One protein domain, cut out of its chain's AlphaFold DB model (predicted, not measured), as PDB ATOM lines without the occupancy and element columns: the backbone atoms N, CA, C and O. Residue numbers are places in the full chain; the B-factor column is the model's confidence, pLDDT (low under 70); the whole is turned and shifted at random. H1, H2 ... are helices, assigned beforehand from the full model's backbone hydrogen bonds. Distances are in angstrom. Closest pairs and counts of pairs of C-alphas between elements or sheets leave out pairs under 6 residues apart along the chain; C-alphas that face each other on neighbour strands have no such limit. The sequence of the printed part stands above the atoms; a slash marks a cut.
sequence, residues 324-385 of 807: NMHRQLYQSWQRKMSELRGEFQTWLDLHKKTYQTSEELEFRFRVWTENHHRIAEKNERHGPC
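Overview. This is residues 324 to 385 of the 807 residues of the protein "Hypothetical protein" of Amphiprora paludosa (UniProt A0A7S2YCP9). Two long helices, H1 then H2, cross nearly at right angles as a lopsided X, touching near residues 344 and 365. Beyond the crossing, residues 324 to 336 of H1 and residues 377 to 383 stick out free. The printed part has 62 residues, is all helix with no named strand, and is loose and flat: radius of gyration of the C-alphas 14.3 A, spans 40 by 34 by 16 A.

Along the chain. Find C-alpha 324 at (171.120, 187.881, 121.084); from there H1, residues 324 to 351, runs 40.5 A. Next look at C-alpha 358, where H2, residues 358 to 382, begins; it runs 35.8 A to C-alpha 382 at (138.458, 168.507, 115.789).

Arrangement. H1 touches H2 with residues 340 to 344 alone, meeting residues 365 to 369; look at the closest C-alphas, those of Phe 344 and Phe 365, 6.9 A apart. Their lines are about perpendicular, at 84 degrees. Every O i to N i+4 pair in H1 is within hydrogen-bond range, and 20 of 21 in H2.

Size, cuts and confidence. The two farthest C-alphas, of Asn 324 and Lys 352, are 41.5 A apart. The printed part has no cut, and the link from H1 to H2 is short, 6 residues. In the B-factor column, residues 383 to 385 are under 70.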
ATOM      1  N   ASN A 324     171.131 188.457 122.430       81.12
ATOM      2  CA  ASN A 324     171.120 187.881 121.084       81.12
ATOM      3  C   ASN A 324     169.896 186.980 120.868       81.12
ATOM      4  O   ASN A 324     169.246 187.073 119.828       81.12
ATOM      5  N   MET A 325     169.541 186.165 121.868       76.75
ATOM      6  CA  MET A 325     168.345 185.317 121.839       76.75
ATOM      7  C   MET A 325     167.074 186.172 121.818       76.75
ATOM      8  O   MET A 325     166.205 185.952 120.978       76.75
ATOM      9  N   HIS A 326     166.989 187.204 122.666       79.81
ATOM     10  CA  HIS A 326     165.869 188.150 122.632       79.81
ATOM     11  C   HIS A 326     165.750 188.845 121.262       79.81
ATOM     12  O   HIS A 326     164.652 188.923 120.715       79.81
ATOM     13  N   ARG A 327     166.868 189.277 120.654       82.56
ATOM     14  CA  ARG A 327     166.859 189.868 119.303       82.56
ATOM     15  C   ARG A 327     166.308 188.900 118.252       82.56
ATOM     16  O   ARG A 327     165.502 189.321 117.428       82.56
ATOM     17  N   GLN A 328     166.714 187.631 118.281       83.19
ATOM     18  CA  GLN A 328     166.217 186.606 117.353       83.19
ATOM     19  C   GLN A 328     164.714 186.345 117.537       83.19
ATOM     20  O   GLN A 328     163.979 186.295 116.552       83.19
ATOM     21  N   LEU A 329     164.244 186.245 118.785       79.75
ATOM     22  CA  LEU A 329     162.820 186.092 119.102       79.75
ATOM     23  C   LEU A 329     162.003 187.298 118.619       79.75
ATOM     24  O   LEU A 329     160.972 187.116 117.975       79.75
ATOM     25  N   TYR A 330     162.486 188.521 118.857       82.00
ATOM     26  CA  TYR A 330     161.828 189.746 118.400       82.00
ATOM     27  C   TYR A 330     161.783 189.846 116.868       82.00
ATOM     28  O   TYR A 330     160.731 190.142 116.311       82.00
ATOM     29  N   GLN A 331     162.873 189.514 116.167       86.38
ATOM     30  CA  GLN A 331     162.897 189.465 114.697       86.38
ATOM     31  C   GLN A 331     161.940 188.406 114.127       86.38
ATOM     32  O   GLN A 331     161.272 188.654 113.123       86.38
ATOM     33  N   SER A 332     161.829 187.240 114.772       83.81
ATOM     34  CA  SER A 332     160.874 186.204 114.361       83.81
ATOM     35  C   SER A 332     159.419 186.619 114.614       83.81
ATOM     36  O   SER A 332     158.558 186.315 113.792       83.81
ATOM     37  N   TRP A 333     159.150 187.331 115.713       84.94
ATOM     38  CA  TRP A 333     157.841 187.926 116.001       84.94
ATOM     39  C   TRP A 333     157.488 189.007 114.969       84.94
ATOM     40  O   TRP A 333     156.420 188.939 114.371       84.94
ATOM     41  N   GLN A 334     158.409 189.931 114.662       85.38
ATOM     42  CA  GLN A 334     158.201 190.968 113.640       85.38
ATOM     43  C   GLN A 334     157.838 190.378 112.271       85.38
ATOM     44  O   GLN A 334     156.924 190.883 111.623       85.38
ATOM     45  N   ARG A 335     158.515 189.302 111.840       88.38
ATOM     46  CA  ARG A 335     158.185 188.632 110.574       88.38
ATOM     47  C   ARG A 335     156.778 188.025 110.614       88.38
ATOM     48  O   ARG A 335     155.987 188.343 109.735       88.38
ATOM     49  N   LYS A 336     156.436 187.268 111.665       86.00
ATOM     50  CA  LYS A 336     155.096 186.670 111.826       86.00
ATOM     51  C   LYS A 336     153.984 187.726 111.833       86.00
ATOM     52  O   LYS A 336     152.965 187.553 111.176       86.00
ATOM     53  N   MET A 337     154.189 188.848 112.524       87.00
ATOM     54  CA  MET A 337     153.221 189.951 112.521       87.00
ATOM     55  C   MET A 337     153.114 190.634 111.148       87.00
ATOM     56  O   MET A 337     152.041 191.117 110.803       87.00
ATOM     57  N   SER A 338     154.183 190.662 110.346       89.62
ATOM     58  CA  SER A 338     154.132 191.163 108.965       89.62
ATOM     59  C   SER A 338     153.405 190.205 108.015       89.62
ATOM     60  O   SER A 338     152.699 190.672 107.127       89.62
ATOM     61  N   GLU A 339     153.568 188.892 108.202       89.31
ATOM     62  CA  GLU A 339     152.850 187.841 107.465       89.31
ATOM     63  C   GLU A 339     151.335 187.953 107.749       89.31
ATOM     64  O   GLU A 339     150.545 188.181 106.833       89.31
ATOM     65  N   LEU A 340     150.951 187.974 109.032       90.31
ATOM     66  CA  LEU A 340     149.560 188.129 109.487       90.31
ATOM     67  C   LEU A 340     148.899 189.444 109.036       90.31
ATOM     68  O   LEU A 340     147.698 189.465 108.785       90.31
ATOM     69  N   ARG A 341     149.651 190.546 108.896       93.75
ATOM     70  CA  ARG A 341     149.116 191.800 108.327       93.75
ATOM     71  C   ARG A 341     148.809 191.696 106.834       93.75
ATOM     72  O   ARG A 341     147.850 192.317 106.385       93.75
ATOM     73  N   GLY A 342     149.588 190.926 106.073       93.62
ATOM     74  CA  GLY A 342     149.301 190.662 104.659       93.62
ATOM     75  C   GLY A 342     148.039 189.815 104.482       93.62
ATOM     76  O   GLY A 342     147.198 190.115 103.633       93.62
ATOM     77  N   GLU A 343     147.865 188.807 105.339       93.31
ATOM     78  CA  GLU A 343     146.635 188.008 105.399       93.31
ATOM     79  C   GLU A 343     145.427 188.854 105.824       93.31
ATOM     80  O   GLU A 343     144.391 188.797 105.166       93.31
ATOM     81  N   PHE A 344     145.566 189.697 106.855       95.06
ATOM     82  CA  PHE A 344     144.499 190.600 107.291       95.06
ATOM     83  C   PHE A 344     144.105 191.598 106.195       95.06
ATOM     84  O   PHE A 344     142.918 191.750 105.936       95.06
ATOM     85  N   GLN A 345     145.056 192.213 105.481       94.81
ATOM     86  CA  GLN A 345     144.723 193.081 104.342       94.81
ATOM     87  C   GLN A 345     143.964 192.314 103.249       94.81
ATOM     88  O   GLN A 345     142.949 192.794 102.755       94.81
ATOM     89  N   THR A 346     144.398 191.092 102.930       94.31
ATOM     90  CA  THR A 346     143.697 190.222 101.967       94.31
ATOM     91  C   THR A 346     142.268 189.904 102.432       94.31
ATOM     92  O   THR A 346     141.345 189.852 101.621       94.31
ATOM     93  N   TRP A 347     142.068 189.727 103.740       94.38
ATOM     94  CA  TRP A 347     140.763 189.513 104.366       94.38
ATOM     95  C   TRP A 347     139.871 190.771 104.317       94.38
ATOM     96  O   TRP A 347     138.690 190.655 103.983       94.38
ATOM     97  N   LEU A 348     140.423 191.970 104.551       93.94
ATOM     98  CA  LEU A 348     139.710 193.248 104.381       93.94
ATOM     99  C   LEU A 348     139.243 193.433 102.932       93.94
ATOM    100  O   LEU A 348     138.065 193.702 102.684       93.94
ATOM    101  N   ASP A 349     140.150 193.214 101.977       90.94
ATOM    102  CA  ASP A 349     139.896 193.346 100.541       90.94
ATOM    103  C   ASP A 349     138.852 192.328 100.046       90.94
ATOM    104  O   ASP A 349     138.061 192.633  99.145       90.94
ATOM    105  N   LEU A 350     138.818 191.129 100.639       88.94
ATOM    106  CA  LEU A 350     137.832 190.079 100.367       88.94
ATOM    107  C   LEU A 350     136.443 190.439 100.916       88.94
ATOM    108  O   LEU A 350     135.463 190.385 100.174       88.94
ATOM    109  N   HIS A 351     136.360 190.829 102.190       87.12
ATOM    110  CA  HIS A 351     135.095 191.057 102.904       87.12
ATOM    111  C   HIS A 351     134.567 192.501 102.847       87.12
ATOM    112  O   HIS A 351     133.535 192.791 103.454       87.12
ATOM    113  N   LYS A 352     135.253 193.385 102.107       89.69
ATOM    114  CA  LYS A 352     134.927 194.816 101.931       89.69
ATOM    115  C   LYS A 352     134.836 195.571 103.261       89.69
ATOM    116  O   LYS A 352     133.973 196.418 103.452       89.69
ATOM    117  N   LYS A 353     135.739 195.239 104.184       90.25
ATOM    118  CA  LYS A 353     135.823 195.851 105.516       90.25
ATOM    119  C   LYS A 353     136.716 197.092 105.470       90.25
ATOM    120  O   LYS A 353     137.848 197.039 104.995       90.25
ATOM    121  N   THR A 354     136.209 198.193 106.010       90.00
ATOM    122  CA  THR A 354     136.897 199.483 106.156       90.00
ATOM    123  C   THR A 354     136.626 200.032 107.551       90.00
ATOM    124  O   THR A 354     135.514 199.888 108.048       90.00
ATOM    125  N   TYR A 355     137.606 200.695 108.167       91.00
ATOM    126  CA  TYR A 355     137.455 201.301 109.495       91.00
ATOM    127  C   TYR A 355     137.855 202.775 109.458       91.00
ATOM    128  O   TYR A 355     138.798 203.148 108.759       91.00
ATOM    129  N   GLN A 356     137.144 203.610 110.217       86.38
ATOM    130  CA  GLN A 356     137.284 205.070 110.166       86.38
ATOM    131  C   GLN A 356     138.611 205.587 110.752       86.38
ATOM    132  O   GLN A 356     139.066 206.669 110.384       86.38
ATOM    133  N   THR A 357     139.236 204.838 111.667       92.06
ATOM    134  CA  THR A 357     140.454 205.254 112.383       92.06
ATOM    135  C   THR A 357     141.551 204.190 112.334       92.06
ATOM    136  O   THR A 357     141.290 202.988 112.240       92.06
ATOM    137  N   SER A 358     142.804 204.637 112.438       90.62
ATOM    138  CA  SER A 358     143.985 203.774 112.601       90.62
ATOM    139  C   SER A 358     143.914 202.913 113.866       90.62
ATOM    140  O   SER A 358     144.391 201.779 113.891       90.62
ATOM    141  N   GLU A 359     143.311 203.462 114.911       90.31
ATOM    142  CA  GLU A 359     143.113 202.880 116.227       90.31
ATOM    143  C   GLU A 359     142.134 201.699 116.168       90.31
ATOM    144  O   GLU A 359     142.433 200.638 116.723       90.31
ATOM    145  N   GLU A 360     141.021 201.853 115.438       90.00
ATOM    146  CA  GLU A 360     140.044 200.786 115.199       90.00
ATOM    147  C   GLU A 360     140.605 199.714 114.257       90.00
ATOM    148  O   GLU A 360     140.505 198.527 114.555       90.00
ATOM    149  N   LEU A 361     141.298 200.105 113.179       91.38
ATOM    150  CA  LEU A 361     142.003 199.163 112.297       91.38
ATOM    151  C   LEU A 361     142.990 198.276 113.082       91.38
ATOM    152  O   LEU A 361     143.044 197.065 112.865       91.38
ATOM    153  N   GLU A 362     143.742 198.853 114.025       91.00
ATOM    154  CA  GLU A 362     144.646 198.091 114.894       91.00
ATOM    155  C   GLU A 362     143.922 197.285 115.980       91.00
ATOM    156  O   GLU A 362     144.447 196.254 116.406       91.00
ATOM    157  N   PHE A 363     142.751 197.715 116.463       92.19
ATOM    158  CA  PHE A 363     141.911 196.899 117.348       92.19
ATOM    159  C   PHE A 363     141.396 195.660 116.615       92.19
ATOM    160  O   PHE A 363     141.662 194.535 117.047       92.19
ATOM    161  N   ARG A 364     140.780 195.862 115.449       94.75
ATOM    162  CA  ARG A 364     140.249 194.811 114.577       94.75
ATOM    163  C   ARG A 364     141.333 193.845 114.120       94.75
ATOM    164  O   ARG A 364     141.101 192.641 114.142       94.75
ATOM    165  N   PHE A 365     142.549 194.320 113.832       94.38
ATOM    166  CA  PHE A 365     143.691 193.443 113.551       94.38
ATOM    167  C   PHE A 365     144.058 192.528 114.736       94.38
ATOM    168  O   PHE A 365     144.340 191.342 114.532       94.38
ATOM    169  N   ARG A 366     144.037 193.034 115.980       91.75
ATOM    170  CA  ARG A 366     144.294 192.205 117.175       91.75
ATOM    171  C   ARG A 366     143.215 191.137 117.343       91.75
ATOM    172  O   ARG A 366     143.563 189.964 117.450       91.75
ATOM    173  N   VAL A 367     141.940 191.526 117.281       93.38
ATOM    174  CA  VAL A 367     140.788 190.610 117.392       93.38
ATOM    175  C   VAL A 367     140.802 189.562 116.272       93.38
ATOM    176  O   VAL A 367     140.658 188.369 116.536       93.38
ATOM    177  N   TRP A 368     141.081 189.975 115.031       94.81
ATOM    178  CA  TRP A 368     141.226 189.076 113.884       94.81
ATOM    179  C   TRP A 368     142.341 188.050 114.080       94.81
ATOM    180  O   TRP A 368     142.155 186.873 113.762       94.81
ATOM    181  N   THR A 369     143.480 188.466 114.643       91.19
ATOM    182  CA  THR A 369     144.628 187.579 114.892       91.19
ATOM    183  C   THR A 369     144.379 186.635 116.071       91.19
ATOM    184  O   THR A 369     144.758 185.464 116.013       91.19
ATOM    185  N   GLU A 370     143.701 187.099 117.124       90.69
ATOM    186  CA  GLU A 370     143.260 186.251 118.236       90.69
ATOM    187  C   GLU A 370     142.276 185.179 117.749       90.69
ATOM    188  O   GLU A 370     142.494 183.988 117.983       90.69
ATOM    189  N   ASN A 371     141.264 185.570 116.966       91.69
ATOM    190  CA  ASN A 371     140.362 184.624 116.314       91.69
ATOM    191  C   ASN A 371     141.100 183.689 115.347       91.69
ATOM    192  O   ASN A 371     140.784 182.505 115.332       91.69
ATOM    193  N   HIS A 372     142.107 184.156 114.598       88.25
ATOM    194  CA  HIS A 372     142.920 183.295 113.727       88.25
ATOM    195  C   HIS A 372     143.578 182.167 114.538       88.25
ATOM    196  O   HIS A 372     143.534 180.995 114.157       88.25
ATOM    197  N   HIS A 373     144.162 182.494 115.692       86.94
ATOM    198  CA  HIS A 373     144.773 181.499 116.573       86.94
ATOM    199  C   HIS A 373     143.737 180.612 117.284       86.94
ATOM    200  O   HIS A 373     143.964 179.407 117.390       86.94
ATOM    201  N   ARG A 374     142.571 181.148 117.667       86.75
ATOM    202  CA  ARG A 374     141.442 180.363 118.205       86.75
ATOM    203  C   ARG A 374     140.903 179.352 117.180       86.75
ATOM    204  O   ARG A 374     140.659 178.204 117.543       86.75
ATOM    205  N   ILE A 375     140.799 179.741 115.905       87.44
ATOM    206  CA  ILE A 375     140.418 178.878 114.769       87.44
ATOM    207  C   ILE A 375     141.446 177.758 114.566       87.44
ATOM    208  O   ILE A 375     141.067 176.596 114.416       87.44
ATOM    209  N   ALA A 376     142.744 178.077 114.612       85.19
ATOM    210  CA  ALA A 376     143.802 177.071 114.539       85.19
ATOM    211  C   ALA A 376     143.713 176.071 115.710       85.19
ATOM    212  O   ALA A 376     143.632 174.868 115.469       85.19
ATOM    213  N   GLU A 377     143.603 176.543 116.961       84.19
ATOM    214  CA  GLU A 377     143.419 175.669 118.135       84.19
ATOM    215  C   GLU A 377     142.081 174.895 118.116       84.19
ATOM    216  O   GLU A 377     141.977 173.843 118.751       84.19
ATOM    217  N   LYS A 378     141.035 175.367 117.419       83.44
ATOM    218  CA  LYS A 378     139.808 174.586 117.167       83.44
ATOM    219  C   LYS A 378     140.047 173.477 116.134       83.44
ATOM    220  O   LYS A 378     139.670 172.336 116.389       83.44
ATOM    221  N   ASN A 379     140.684 173.773 115.004       83.00
ATOM    222  CA  ASN A 379     140.936 172.790 113.942       83.00
ATOM    223  C   ASN A 379     141.986 171.734 114.334       83.00
ATOM    224  O   ASN A 379     141.875 170.584 113.914       83.00
ATOM    225  N   GLU A 380     142.961 172.077 115.181       82.19
ATOM    226  CA  GLU A 380     143.888 171.102 115.782       82.19
ATOM    227  C   GLU A 380     143.180 170.111 116.725       82.19
ATOM    228  O   GLU A 380     143.651 168.986 116.885       82.19
ATOM    229  N   ARG A 381     142.046 170.500 117.329       78.50
ATOM    230  CA  ARG A 381     141.243 169.633 118.209       78.50
ATOM    231  C   ARG A 381     140.282 168.713 117.452       78.50
ATOM    232  O   ARG A 381     140.221 167.536 117.789       78.50
ATOM    233  N   HIS A 382     139.561 169.230 116.454       70.06
ATOM    234  CA  HIS A 382     138.458 168.507 115.789       70.06
ATOM    235  C   HIS A 382     138.817 167.957 114.391       70.06
ATOM    236  O   HIS A 382     138.105 167.123 113.838       70.06
ATOM    237  N   GLY A 383     139.962 168.362 113.828       58.69
ATOM    238  CA  GLY A 383     140.503 167.842 112.571       58.69
ATOM    239  C   GLY A 383     140.373 168.809 111.377       58.69
ATOM    240  O   GLY A 383     139.388 169.532 111.254       58.69
ATOM    241  N   PRO A 384     141.346 168.831 110.444       52.28
ATOM    242  CA  PRO A 384     141.471 169.894 109.436       52.28
ATOM    243  C   PRO A 384     140.665 169.672 108.132       52.28
ATOM    244  O   PRO A 384     141.038 170.201 107.084       52.28
ATOM    245  N   CYS A 385     139.602 168.859 108.133       50.84
ATOM    246  CA  CYS A 385     139.046 168.283 106.898       50.84
ATOM    247  C   CYS A 385     137.610 168.723 106.562       50.84
ATOM    248  O   CYS A 385     136.647 168.249 107.152       50.84
TER     249      CYS A 385